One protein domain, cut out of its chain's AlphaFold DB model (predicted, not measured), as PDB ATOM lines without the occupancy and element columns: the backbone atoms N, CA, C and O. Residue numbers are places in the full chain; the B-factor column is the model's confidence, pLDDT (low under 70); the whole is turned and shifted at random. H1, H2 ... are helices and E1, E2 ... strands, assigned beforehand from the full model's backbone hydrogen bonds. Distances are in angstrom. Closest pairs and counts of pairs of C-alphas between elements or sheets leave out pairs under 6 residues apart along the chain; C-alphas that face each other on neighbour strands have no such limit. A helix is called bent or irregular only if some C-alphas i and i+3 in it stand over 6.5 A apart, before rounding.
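This is residues 108 to 193 of the 193 residues of an uncharacterized protein of Candidatus Saccharibacteria bacterium (UniProt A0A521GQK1). A single strongly twisted sheet of seven strands folds back on itself, so that E3, E2, E6 and E5 make one leaf, partly face to face with a smaller leaf of E1 and E7. The bent strand E4 is the hinge, and the short helix H1 only grazes the sheet. The 86 printed residues run E1 E2 E3 E4 E5 H1 E6 E7; the antiparallel sheet has the order E3 E2 E6 E5 E4 E1 E7, and the class is mostly strand. The whole is compact, with a radius of gyration of the C-alphas of 12.7 A and spans of 38 by 29 by 24 A.

E1, residues 108 to 113, begins at C-alpha 108 (-16.294, 15.218, -22.361). E2 is residues 121 to 127, 19.4 A long; E3, 131 to 136; E4, 141 to 150, 19.4 A; E5, 155 to 159; H1, 162 to 167; E6, 171 to 177, 17.5 A. E7, residues 188 to 192, ends at C-alpha 192 (-19.281, 20.028, -21.150).

In the sheet, N 125 and O 133 of the hairpin E2 and E3 are 2.9 A apart, N 122 and O 175 of E2 and E6 2.9 A, and N 156 and O 176 of E6 and E5 2.8 A. E4 bends by 95 degrees at residue 145. Its residues 145 to 150 pair with E5 in a hairpin, N 147 to O 157 at 2.8 A, and 141 to 145 with E1, N 111 to O 142 at 2.8 A. Edge strand E7 pairs with E1, N 110 to O 191 at 2.9 A. H1 grazes the sheet with residues 162 to 165; the closest C-alphas of H1 and E6, Arg 165 and Leu 171, are 6.4 A apart. In H1 every O i to N i+4 pair is within hydrogen-bond range.

The C-alphas farthest apart, His 129 and Thr 183, are 38.0 A apart. The printed part has no cut and no long link; no printed residue is under 70 in pLDDT.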
ATOM      1  N   ARG A 108     -16.717  14.748 -21.043       95.38
ATOM      2  CA  ARG A 108     -16.294  15.218 -22.361       95.38
ATOM      3  C   ARG A 108     -16.412  16.728 -22.403       95.38
ATOM      4  O   ARG A 108     -17.381  17.300 -21.925       95.38
ATOM      5  N   VAL A 109     -15.427  17.370 -23.005       96.06
ATOM      6  CA  VAL A 109     -15.385  18.820 -23.122       96.06
ATOM      7  C   VAL A 109     -14.974  19.219 -24.525       96.06
ATOM      8  O   VAL A 109     -14.144  18.570 -25.176       96.06
ATOM      9  N   ARG A 110     -15.575  20.310 -24.972       96.00
ATOM     10  CA  ARG A 110     -15.132  21.108 -26.099       96.00
ATOM     11  C   ARG A 110     -14.695  22.469 -25.571       96.00
ATOM     12  O   ARG A 110     -15.422  23.097 -24.806       96.00
ATOM     13  N   VAL A 111     -13.505  22.876 -25.979       96.12
ATOM     14  CA  VAL A 111     -12.884  24.158 -25.660       96.12
ATOM     15  C   VAL A 111     -12.778  24.956 -26.941       96.12
ATOM     16  O   VAL A 111     -12.172  24.474 -27.901       96.12
ATOM     17  N   ASP A 112     -13.303  26.173 -26.931       96.56
ATOM     18  CA  ASP A 112     -13.173  27.132 -28.022       96.56
ATOM     19  C   ASP A 112     -12.440  28.377 -27.502       96.56
ATOM     20  O   ASP A 112     -12.790  28.921 -26.454       96.56
ATOM     21  N   VAL A 113     -11.411  28.823 -28.225       95.88
ATOM     22  CA  VAL A 113     -10.654  30.038 -27.882       95.88
ATOM     23  C   VAL A 113     -11.489  31.272 -28.222       95.88
ATOM     24  O   VAL A 113     -11.985  31.381 -29.343       95.88
ATOM     25  N   ILE A 114     -11.619  32.201 -27.273       94.56
ATOM     26  CA  ILE A 114     -12.406  33.434 -27.424       94.56
ATOM     27  C   ILE A 114     -11.673  34.411 -28.348       94.56
ATOM     28  O   ILE A 114     -12.234  34.858 -29.349       94.56
ATOM     29  N   ASN A 115     -10.408  34.714 -28.041       90.00
ATOM     30  CA  ASN A 115      -9.607  35.657 -28.812       90.00
ATOM     31  C   ASN A 115      -8.664  34.928 -29.793       90.00
ATOM     32  O   ASN A 115      -7.744  34.215 -29.381       90.00
ATOM     33  N   PRO A 116      -8.804  35.122 -31.117       85.25
ATOM     34  CA  PRO A 116      -7.960  34.459 -32.107       85.25
ATOM     35  C   PRO A 116      -6.487  34.900 -32.074       85.25
ATOM     36  O   PRO A 116      -5.659  34.234 -32.699       85.25
ATOM     37  N   ASN A 117      -6.125  35.955 -31.348       89.00
ATOM     38  CA  ASN A 117      -4.725  36.341 -31.165       89.00
ATOM     39  C   ASN A 117      -4.039  35.569 -30.026       89.00
ATOM     40  O   ASN A 117      -2.817  35.462 -30.019       89.00
ATOM     41  N   GLU A 118      -4.807  34.963 -29.121       89.44
ATOM     42  CA  GLU A 118      -4.281  34.203 -27.987       89.44
ATOM     43  C   GLU A 118      -4.027  32.734 -28.358       89.44
ATOM     44  O   GLU A 118      -4.711  32.146 -29.209       89.44
ATOM     45  N   THR A 119      -3.038  32.108 -27.720       92.56
ATOM     46  CA  THR A 119      -2.738  30.673 -27.873       92.56
ATOM     47  C   THR A 119      -2.787  29.966 -26.519       92.56
ATOM     48  O   THR A 119      -1.743  29.580 -25.999       92.56
ATOM     49  N   PRO A 120      -3.982  29.782 -25.932       93.62
ATOM     50  CA  PRO A 120      -4.119  29.191 -24.603       93.62
ATOM     51  C   PRO A 120      -4.029  27.657 -24.604       93.62
ATOM     52  O   PRO A 120      -4.257  27.035 -23.574       93.62
ATOM     53  N   ILE A 121      -3.764  27.022 -25.753       94.81
ATOM     54  CA  ILE A 121      -3.785  25.562 -25.905       94.81
ATOM     55  C   ILE A 121      -2.397  25.062 -26.300       94.81
ATOM     56  O   ILE A 121      -1.959  25.206 -27.449       94.81
ATOM     57  N   ASP A 122      -1.772  24.345 -25.377       94.31
ATOM     58  CA  ASP A 122      -0.534  23.618 -25.609       94.31
ATOM     59  C   ASP A 122      -0.823  22.142 -25.863       94.31
ATOM     60  O   ASP A 122      -1.663  21.510 -25.221       94.31
ATOM     61  N   SER A 123      -0.098  21.557 -26.812       91.56
ATOM     62  CA  SER A 123      -0.103  20.107 -26.996       91.56
ATOM     63  C   SER A 123       1.050  19.495 -26.214       91.56
ATOM     64  O   SER A 123       2.211  19.843 -26.432       91.56
ATOM     65  N   VAL A 124       0.717  18.555 -25.335       91.69
ATOM     66  CA  VAL A 124       1.669  17.829 -24.498       91.69
ATOM     67  C   VAL A 124       1.946  16.474 -25.133       91.69
ATOM     68  O   VAL A 124       1.074  15.600 -25.212       91.69
ATOM     69  N   TRP A 125       3.181  16.303 -25.583       89.25
ATOM     70  CA  TRP A 125       3.674  15.101 -26.243       89.25
ATOM     71  C   TRP A 125       4.595  14.340 -25.301       89.25
ATOM     72  O   TRP A 125       5.322  14.947 -24.525       89.25
ATOM     73  N   PHE A 126       4.595  13.015 -25.372       87.31
ATOM     74  CA  PHE A 126       5.531  12.182 -24.628       87.31
ATOM     75  C   PHE A 126       6.274  11.260 -25.582       87.31
ATOM     76  O   PHE A 126       5.664  10.423 -26.254       87.31
ATOM     77  N   ASN A 127       7.596  11.397 -25.587       81.94
ATOM     78  CA  ASN A 127       8.511  10.547 -26.328       81.94
ATOM     79  C   ASN A 127       9.394   9.780 -25.332       81.94
ATOM     80  O   ASN A 127       9.961  10.378 -24.422       81.94
ATOM     81  N   GLN A 128       9.548   8.467 -25.513       79.31
ATOM     82  CA  GLN A 128      10.320   7.616 -24.594       79.31
ATOM     83  C   GLN A 128      11.792   8.038 -24.451       79.31
ATOM     84  O   GLN A 128      12.390   7.795 -23.409       79.31
ATOM     85  N   HIS A 129      12.368   8.693 -25.460       81.25
ATOM     86  CA  HIS A 129      13.761   9.142 -25.442       81.25
ATOM     87  C   HIS A 129      13.963  10.519 -24.797       81.25
ATOM     88  O   HIS A 129      15.070  10.826 -24.373       81.25
ATOM     89  N   HIS A 130      12.925  11.359 -24.740       72.50
ATOM     90  CA  HIS A 130      13.056  12.767 -24.337       72.50
ATOM     91  C   HIS A 130      12.026  13.227 -23.298       72.50
ATOM     92  O   HIS A 130      11.995  14.407 -22.958       72.50
ATOM     93  N   GLY A 131      11.175  12.325 -22.809       82.50
ATOM     94  CA  GLY A 131      10.127  12.638 -21.844       82.50
ATOM     95  C   GLY A 131       9.004  13.499 -22.426       82.50
ATOM     96  O   GLY A 131       8.655  13.394 -23.607       82.50
ATOM     97  N   TYR A 132       8.405  14.322 -21.564       81.88
ATOM     98  CA  TYR A 132       7.324  15.235 -21.925       81.88
ATOM     99  C   TYR A 132       7.850  16.472 -22.658       81.88
ATOM    100  O   TYR A 132       8.861  17.058 -22.279       81.88
ATOM    101  N   ARG A 133       7.139  16.888 -23.706       82.69
ATOM    102  CA  ARG A 133       7.407  18.101 -24.477       82.69
ATOM    103  C   ARG A 133       6.129  18.904 -24.645       82.69
ATOM    104  O   ARG A 133       5.096  18.359 -25.035       82.69
ATOM    105  N   HIS A 134       6.233  20.199 -24.382       80.75
ATOM    106  CA  HIS A 134       5.156  21.160 -24.557       80.75
ATOM    107  C   HIS A 134       5.401  21.893 -25.869       80.75
ATOM    108  O   HIS A 134       6.457  22.490 -26.057       80.75
ATOM    109  N   ASN A 135       4.441  21.815 -26.785       81.94
ATOM    110  CA  ASN A 135       4.471  22.599 -28.009       81.94
ATOM    111  C   ASN A 135       3.298  23.566 -27.991       81.94
ATOM    112  O   ASN A 135       2.144  23.123 -27.985       81.94
ATOM    113  N   ASN A 136       3.608  24.864 -28.050       75.50
ATOM    114  CA  ASN A 136       2.600  25.887 -28.270       75.50
ATOM    115  C   ASN A 136       1.939  25.627 -29.624       75.50
ATOM    116  O   ASN A 136       2.605  25.514 -30.661       75.50
ATOM    117  N   THR A 137       0.620  25.457 -29.603       74.50
ATOM    118  CA  THR A 137      -0.145  25.219 -30.818       74.50
ATOM    119  C   THR A 137      -1.011  26.415 -31.151       74.50
ATOM    120  O   THR A 137      -1.725  26.947 -30.312       74.50
ATOM    121  N   LYS A 138      -1.076  26.769 -32.440       82.12
ATOM    122  CA  LYS A 138      -2.056  27.745 -32.952       82.12
ATOM    123  C   LYS A 138      -3.491  27.188 -32.978       82.12
ATOM    124  O   LYS A 138      -4.317  27.644 -33.768       82.12
ATOM    125  N   ARG A 139      -3.792  26.161 -32.174       85.44
ATOM    126  CA  ARG A 139      -5.123  25.557 -32.100       85.44
ATOM    127  C   ARG A 139      -6.092  26.564 -31.493       85.44
ATOM    128  O   ARG A 139      -5.795  27.198 -30.490       85.44
ATOM    129  N   LYS A 140      -7.265  26.673 -32.110       91.25
ATOM    130  CA  LYS A 140      -8.395  27.485 -31.622       91.25
ATOM    131  C   LYS A 140      -9.497  26.652 -30.981       91.25
ATOM    132  O   LYS A 140     -10.486  27.190 -30.504       91.25
ATOM    133  N   LEU A 141      -9.305  25.337 -30.993       93.38
ATOM    134  CA  LEU A 141     -10.262  24.358 -30.528       93.38
ATOM    135  C   LEU A 141      -9.520  23.148 -29.961       93.38
ATOM    136  O   LEU A 141      -8.597  22.624 -30.602       93.38
ATOM    137  N   ALA A 142      -9.980  22.655 -28.815       93.00
ATOM    138  CA  ALA A 142      -9.625  21.343 -28.293       93.00
ATOM    139  C   ALA A 142     -10.888  20.576 -27.896       93.00
ATOM    140  O   ALA A 142     -11.745  21.084 -27.186       93.00
ATOM    141  N   ASN A 143     -10.978  19.323 -28.333       95.25
ATOM    142  CA  ASN A 143     -12.030  18.400 -27.920       95.25
ATOM    143  C   ASN A 143     -11.386  17.239 -27.175       95.25
ATOM    144  O   ASN A 143     -10.296  16.802 -27.555       95.25
ATOM    145  N   GLY A 144     -12.067  16.696 -26.172       95.69
ATOM    146  CA  GLY A 144     -11.569  15.528 -25.463       95.69
ATOM    147  C   GLY A 144     -12.311  15.233 -24.172       95.69
ATOM    148  O   GLY A 144     -13.477  15.578 -24.015       95.69
ATOM    149  N   THR A 145     -11.620  14.563 -23.261       97.25
ATOM    150  CA  THR A 145     -12.111  14.241 -21.921       97.25
ATOM    151  C   THR A 145     -11.250  14.949 -20.891       97.25
ATOM    152  O   THR A 145     -10.024  14.844 -20.965       97.25
ATOM    153  N   ILE A 146     -11.867  15.632 -19.931       97.19
ATOM    154  CA  ILE A 146     -11.147  16.276 -18.830       97.19
ATOM    155  C   ILE A 146     -10.458  15.185 -18.015       97.19
ATOM    156  O   ILE A 146     -11.089  14.228 -17.565       97.19
ATOM    157  N   ARG A 147      -9.142  15.294 -17.867       96.75
ATOM    158  CA  ARG A 147      -8.342  14.385 -17.042       96.75
ATOM    159  C   ARG A 147      -7.993  14.975 -15.707       96.75
ATOM    160  O   ARG A 147      -7.980  14.240 -14.731       96.75
ATOM    161  N   GLU A 148      -7.729  16.266 -15.693       96.25
ATOM    162  CA  GLU A 148      -7.315  16.953 -14.493       96.25
ATOM    163  C   GLU A 148      -7.746  18.408 -14.575       96.25
ATOM    164  O   GLU A 148      -7.665  19.030 -15.638       96.25
ATOM    165  N   VAL A 149      -8.207  18.919 -13.441       96.81
ATOM    166  CA  VAL A 149      -8.467  20.334 -13.201       96.81
ATOM    167  C   VAL A 149      -7.380  20.798 -12.239       96.81
ATOM    168  O   VAL A 149      -7.182  20.152 -11.210       96.81
ATOM    169  N   ARG A 150      -6.659  21.866 -12.587       95.38
ATOM    170  CA  ARG A 150      -5.607  22.480 -11.768       95.38
ATOM    171  C   ARG A 150      -5.882  23.977 -11.662       95.38
ATOM    172  O   ARG A 150      -5.381  24.768 -12.460       95.38
ATOM    173  N   LEU A 151      -6.773  24.343 -10.740       94.62
ATOM    174  CA  LEU A 151      -7.203  25.733 -10.541       94.62
ATOM    175  C   LEU A 151      -6.042  26.632 -10.092       94.62
ATOM    176  O   LEU A 151      -5.943  27.773 -10.529       94.62
ATOM    177  N   ASP A 152      -5.153  26.081  -9.268       91.00
ATOM    178  CA  ASP A 152      -3.937  26.707  -8.749       91.00
ATOM    179  C   ASP A 152      -2.944  27.106  -9.845       91.00
ATOM    180  O   ASP A 152      -2.318  28.161  -9.776       91.00
ATOM    181  N   GLU A 153      -2.843  26.287 -10.888       92.56
ATOM    182  CA  GLU A 153      -1.978  26.555 -12.035       92.56
ATOM    183  C   GLU A 153      -2.703  27.206 -13.211       92.56
ATOM    184  O   GLU A 153      -2.080  27.487 -14.234       92.56
ATOM    185  N   ASN A 154      -4.014  27.441 -13.093       95.69
ATOM    186  CA  ASN A 154      -4.850  27.897 -14.198       95.69
ATOM    187  C   ASN A 154      -4.757  26.965 -15.431       95.69
ATOM    188  O   ASN A 154      -4.731  27.416 -16.575       95.69
ATOM    189  N   VAL A 155      -4.704  25.645 -15.202       96.25
ATOM    190  CA  VAL A 155      -4.576  24.627 -16.255       96.25
ATOM    191  C   VAL A 155      -5.710  23.606 -16.195       96.25
ATOM    192  O   VAL A 155      -5.994  22.992 -15.167       96.25
ATOM    193  N   LEU A 156      -6.311  23.347 -17.354       97.00
ATOM    194  CA  LEU A 156      -7.208  22.223 -17.595       97.00
ATOM    195  C   LEU A 156      -6.520  21.212 -18.520       97.00
ATOM    196  O   LEU A 156      -6.196  21.524 -19.669       97.00
ATOM    197  N   LEU A 157      -6.315  19.981 -18.044       96.69
ATOM    198  CA  LEU A 157      -5.740  18.909 -18.857       96.69
ATOM    199  C   LEU A 157      -6.839  18.112 -19.547       96.69
ATOM    200  O   LEU A 157      -7.674  17.463 -18.910       96.69
ATOM    201  N   ILE A 158      -6.796  18.096 -20.875       97.06
ATOM    202  CA  ILE A 158      -7.773  17.410 -21.714       97.06
ATOM    203  C   ILE A 158      -7.084  16.277 -22.452       97.06
ATOM    204  O   ILE A 158      -6.169  16.485 -23.245       97.06
ATOM    205  N   GLN A 159      -7.556  15.054 -22.251       96.50
ATOM    206  CA  GLN A 159      -7.113  13.936 -23.065       96.50
ATOM    207  C   GLN A 159      -7.806  13.972 -24.432       96.50
ATOM    208  O   GLN A 159      -9.040  13.971 -24.478       96.50
ATOM    209  N   PRO A 160      -7.054  13.891 -25.543       94.75
ATOM    210  CA  PRO A 160      -7.641  13.808 -26.868       94.75
ATOM    211  C   PRO A 160      -8.537  12.567 -27.038       94.75
ATOM    212  O   PRO A 160      -8.336  11.544 -26.361       94.75
ATOM    213  N   PRO A 161      -9.485  12.604 -27.992       94.19
ATOM    214  CA  PRO A 161     -10.305  11.459 -28.354       94.19
ATOM    215  C   PRO A 161      -9.453  10.274 -28.813       94.19
ATOM    216  O   PRO A 161      -8.328  10.431 -29.296       94.19
ATOM    217  N   PHE A 162     -10.019   9.071 -28.714       90.19
ATOM    218  CA  PHE A 162      -9.331   7.835 -29.094       90.19
ATOM    219  C   PHE A 162      -8.796   7.867 -30.534       90.19
ATOM    220  O   PHE A 162      -7.659   7.473 -30.776       90.19
ATOM    221  N   THR A 163      -9.573   8.407 -31.476       90.56
ATOM    222  CA  THR A 163      -9.175   8.547 -32.886       90.56
ATOM    223  C   THR A 163      -7.928   9.414 -33.049       90.56
ATOM    224  O   THR A 163      -6.996   9.031 -33.752       90.56
ATOM    225  N   THR A 164      -7.852  10.547 -32.346       89.62
ATOM    226  CA  THR A 164      -6.666  11.413 -32.352       89.62
ATOM    227  C   THR A 164      -5.460  10.707 -31.745       89.62
ATOM    228  O   THR A 164      -4.373  10.784 -32.305       89.62
ATOM    229  N   ARG A 165      -5.642   9.971 -30.642       87.81
ATOM    230  CA  ARG A 165      -4.563   9.198 -30.006       87.81
ATOM    231  C   ARG A 165      -4.056   8.050 -30.881       87.81
ATOM    232  O   ARG A 165      -2.892   7.680 -30.777       87.81
ATOM    233  N   LEU A 166      -4.914   7.479 -31.726       88.50
ATOM    234  CA  LEU A 166      -4.523   6.433 -32.669       88.50
ATOM    235  C   LEU A 166      -3.614   6.990 -33.774       88.50
ATOM    236  O   LEU A 166      -2.613   6.358 -34.103       88.50
ATOM    237  N   LEU A 167      -3.947   8.175 -34.300       88.94
ATOM    238  CA  LEU A 167      -3.164   8.874 -35.326       88.94
ATOM    239  C   LEU A 167      -1.871   9.480 -34.761       88.94
ATOM    240  O   LEU A 167      -0.826   9.428 -35.400       88.94
ATOM    241  N   TYR A 168      -1.937  10.018 -33.543       87.31
ATOM    242  CA  TYR A 168      -0.844  10.717 -32.871       87.31
ATOM    243  C   TYR A 168      -0.552  10.054 -31.523       87.31
ATOM    244  O   TYR A 168      -0.913  10.569 -30.466       87.31
ATOM    245  N   ARG A 169       0.104   8.888 -31.550       83.75
ATOM    246  CA  ARG A 169       0.369   8.071 -30.344       83.75
ATOM    247  C   ARG A 169       1.183   8.787 -29.263       83.75
ATOM    248  O   ARG A 169       1.050   8.469 -28.077       83.75
ATOM    249  N   GLU A 170       2.024   9.728 -29.677       88.12
ATOM    250  CA  GLU A 170       2.864  10.531 -28.789       88.12
ATOM    251  C   GLU A 170       2.094  11.682 -28.125       88.12
ATOM    252  O   GLU A 170       2.511  12.146 -27.068       88.12
ATOM    253  N   LEU A 171       0.950  12.114 -28.675       89.06
ATOM    254  CA  LEU A 171       0.120  13.157 -28.072       89.06
ATOM    255  C   LEU A 171      -0.615  12.592 -26.853       89.06
ATOM    256  O   LEU A 171      -1.431  11.671 -26.969       89.06
ATOM    257  N   LYS A 172      -0.342  13.153 -25.674       91.56
ATOM    258  CA  LYS A 172      -0.942  12.704 -24.412       91.56
ATOM    259  C   LYS A 172      -2.109  13.580 -23.989       91.56
ATOM    260  O   LYS A 172      -3.190  13.044 -23.739       91.56
ATOM    261  N   TYR A 173      -1.900  14.892 -23.956       94.19
ATOM    262  CA  TYR A 173      -2.873  15.854 -23.445       94.19
ATOM    263  C   TYR A 173      -2.859  17.141 -24.266       94.19
ATOM    264  O   TYR A 173      -1.871  17.468 -24.924       94.19
ATOM    265  N   TYR A 174      -3.955  17.880 -24.189       95.50
ATOM    266  CA  TYR A 174      -3.960  19.318 -24.389       95.50
ATOM    267  C   TYR A 174      -3.932  19.967 -23.007       95.50
ATOM    268  O   TYR A 174      -4.792  19.657 -22.182       95.50
ATOM    269  N   ALA A 175      -2.944  20.819 -22.753       96.00
ATOM    270  CA  ALA A 175      -2.948  21.705 -21.600       96.00
ATOM    271  C   ALA A 175      -3.612  23.011 -22.030       96.00
ATOM    272  O   ALA A 175      -3.171  23.644 -22.989       96.00
ATOM    273  N   VAL A 176      -4.720  23.354 -21.381       96.31
ATOM    274  CA  VAL A 176      -5.510  24.539 -21.707       96.31
ATOM    275  C   VAL A 176      -5.418  25.520 -20.552       96.31
ATOM    276  O   VAL A 176      -5.867  25.208 -19.451       96.31
ATOM    277  N   TYR A 177      -4.872  26.699 -20.820       96.00
ATOM    278  CA  TYR A 177      -4.884  27.817 -19.887       96.00
ATOM    279  C   TYR A 177      -6.227  28.541 -19.985       96.00
ATOM    280  O   TYR A 177      -6.693  28.837 -21.086       96.00
ATOM    281  N   ILE A 178      -6.884  28.786 -18.852       96.88
ATOM    282  CA  ILE A 178      -8.270  29.278 -18.858       96.88
ATOM    283  C   ILE A 178      -8.326  30.801 -18.773       96.88
ATOM    284  O   ILE A 178      -9.073  31.417 -19.528       96.88
ATOM    285  N   ILE A 179      -7.525  31.400 -17.896       96.69
ATOM    286  CA  ILE A 179      -7.481  32.844 -17.626       96.69
ATOM    287  C   ILE A 179      -6.220  33.467 -18.223       96.69
ATOM    288  O   ILE A 179      -5.129  32.912 -18.083       96.69
ATOM    289  N   ASN A 180      -6.352  34.617 -18.877       94.25
ATOM    290  CA  ASN A 180      -5.210  35.394 -19.337       94.25
ATOM    291  C   ASN A 180      -4.558  36.082 -18.120       94.25
ATOM    292  O   ASN A 180      -5.233  36.861 -17.444       94.25
ATOM    293  N   PRO A 181      -3.271  35.831 -17.815       90.50
ATOM    294  CA  PRO A 181      -2.623  36.415 -16.643       90.50
ATOM    295  C   PRO A 181      -2.442  37.939 -16.739       90.50
ATOM    296  O   PRO A 181      -2.273  38.586 -15.710       90.50
ATOM    297  N   GLU A 182      -2.475  38.515 -17.945       90.12
ATOM    298  CA  GLU A 182      -2.316  39.956 -18.167       90.12
ATOM    299  C   GLU A 182      -3.637  40.716 -18.001       90.12
ATOM    300  O   GLU A 182      -3.646  41.809 -17.436       90.12
ATOM    301  N   THR A 183      -4.753  40.153 -18.478       90.94
ATOM    302  CA  THR A 183      -6.069  40.826 -18.456       90.94
ATOM    303  C   THR A 183      -7.002  40.329 -17.356       90.94
ATOM    304  O   THR A 183      -7.970  41.012 -17.037       90.94
ATOM    305  N   LEU A 184      -6.720  39.167 -16.757       89.81
ATOM    306  CA  LEU A 184      -7.586  38.462 -15.799       89.81
ATOM    307  C   LEU A 184      -8.933  38.003 -16.387       89.81
ATOM    308  O   LEU A 184      -9.857  37.644 -15.648       89.81
ATOM    309  N   GLU A 185      -9.045  37.994 -17.715       93.56
ATOM    310  CA  GLU A 185     -10.240  37.567 -18.437       93.56
ATOM    311  C   GLU A 185     -10.108  36.119 -18.939       93.56
ATOM    312  O   GLU A 185      -8.996  35.641 -19.192       93.56
ATOM    313  N   PRO A 186     -11.225  35.391 -19.112       95.62
ATOM    314  CA  PRO A 186     -11.201  34.075 -19.738       95.62
ATOM    315  C   PRO A 186     -10.693  34.120 -21.186       95.62
ATOM    316  O   PRO A 186     -11.175  34.903 -22.001       95.62
ATOM    317  N   MET A 187      -9.786  33.208 -21.532       95.62
ATOM    318  CA  MET A 187      -9.272  33.006 -22.896       95.62
ATOM    319  C   MET A 187     -10.105  32.000 -23.696       95.62
ATOM    320  O   MET A 187      -9.997  31.913 -24.923       95.62
ATOM    321  N   VAL A 188     -10.922  31.193 -23.012       96.12
ATOM    322  CA  VAL A 188     -11.664  30.081 -23.612       96.12
ATOM    323  C   VAL A 188     -13.100  30.000 -23.105       96.12
ATOM    324  O   VAL A 188     -13.414  30.404 -21.988       96.12
ATOM    325  N   THR A 189     -13.966  29.399 -23.915       95.75
ATOM    326  CA  THR A 189     -15.274  28.898 -23.481       95.75
ATOM    327  C   THR A 189     -15.252  27.377 -23.402       95.75
ATOM    328  O   THR A 189     -14.566  26.709 -24.182       95.75
ATOM    329  N   LEU A 190     -16.003  26.823 -22.446       95.44
ATOM    330  CA  LEU A 190     -16.094  25.384 -22.209       95.44
ATOM    331  C   LEU A 190     -17.528  24.902 -22.423       95.44
ATOM    332  O   LEU A 190     -18.465  25.412 -21.811       95.44
ATOM    333  N   THR A 191     -17.687  23.872 -23.249       94.56
ATOM    334  CA  THR A 191     -18.940  23.124 -23.402       94.56
ATOM    335  C   THR A 191     -18.730  21.701 -22.899       94.56
ATOM    336  O   THR A 191     -17.958  20.943 -23.492       94.56
ATOM    337  N   VAL A 192     -19.397  21.342 -21.802       91.69
ATOM    338  CA  VAL A 192     -19.281  20.028 -21.150       91.69
ATOM    339  C   VAL A 192     -20.454  19.145 -21.573       91.69
ATOM    340  O   VAL A 192     -21.598  19.591 -21.544       91.69
ATOM    341  N   ASN A 193     -20.155  17.908 -21.978       83.88
ATOM    342  CA  ASN A 193     -21.117  16.899 -22.434       83.88
ATOM    343  C   ASN A 193     -21.009  15.608 -21.618       83.88
ATOM    344  O   ASN A 193     -19.870  15.223 -21.246       83.88
TER     345      ASN A 193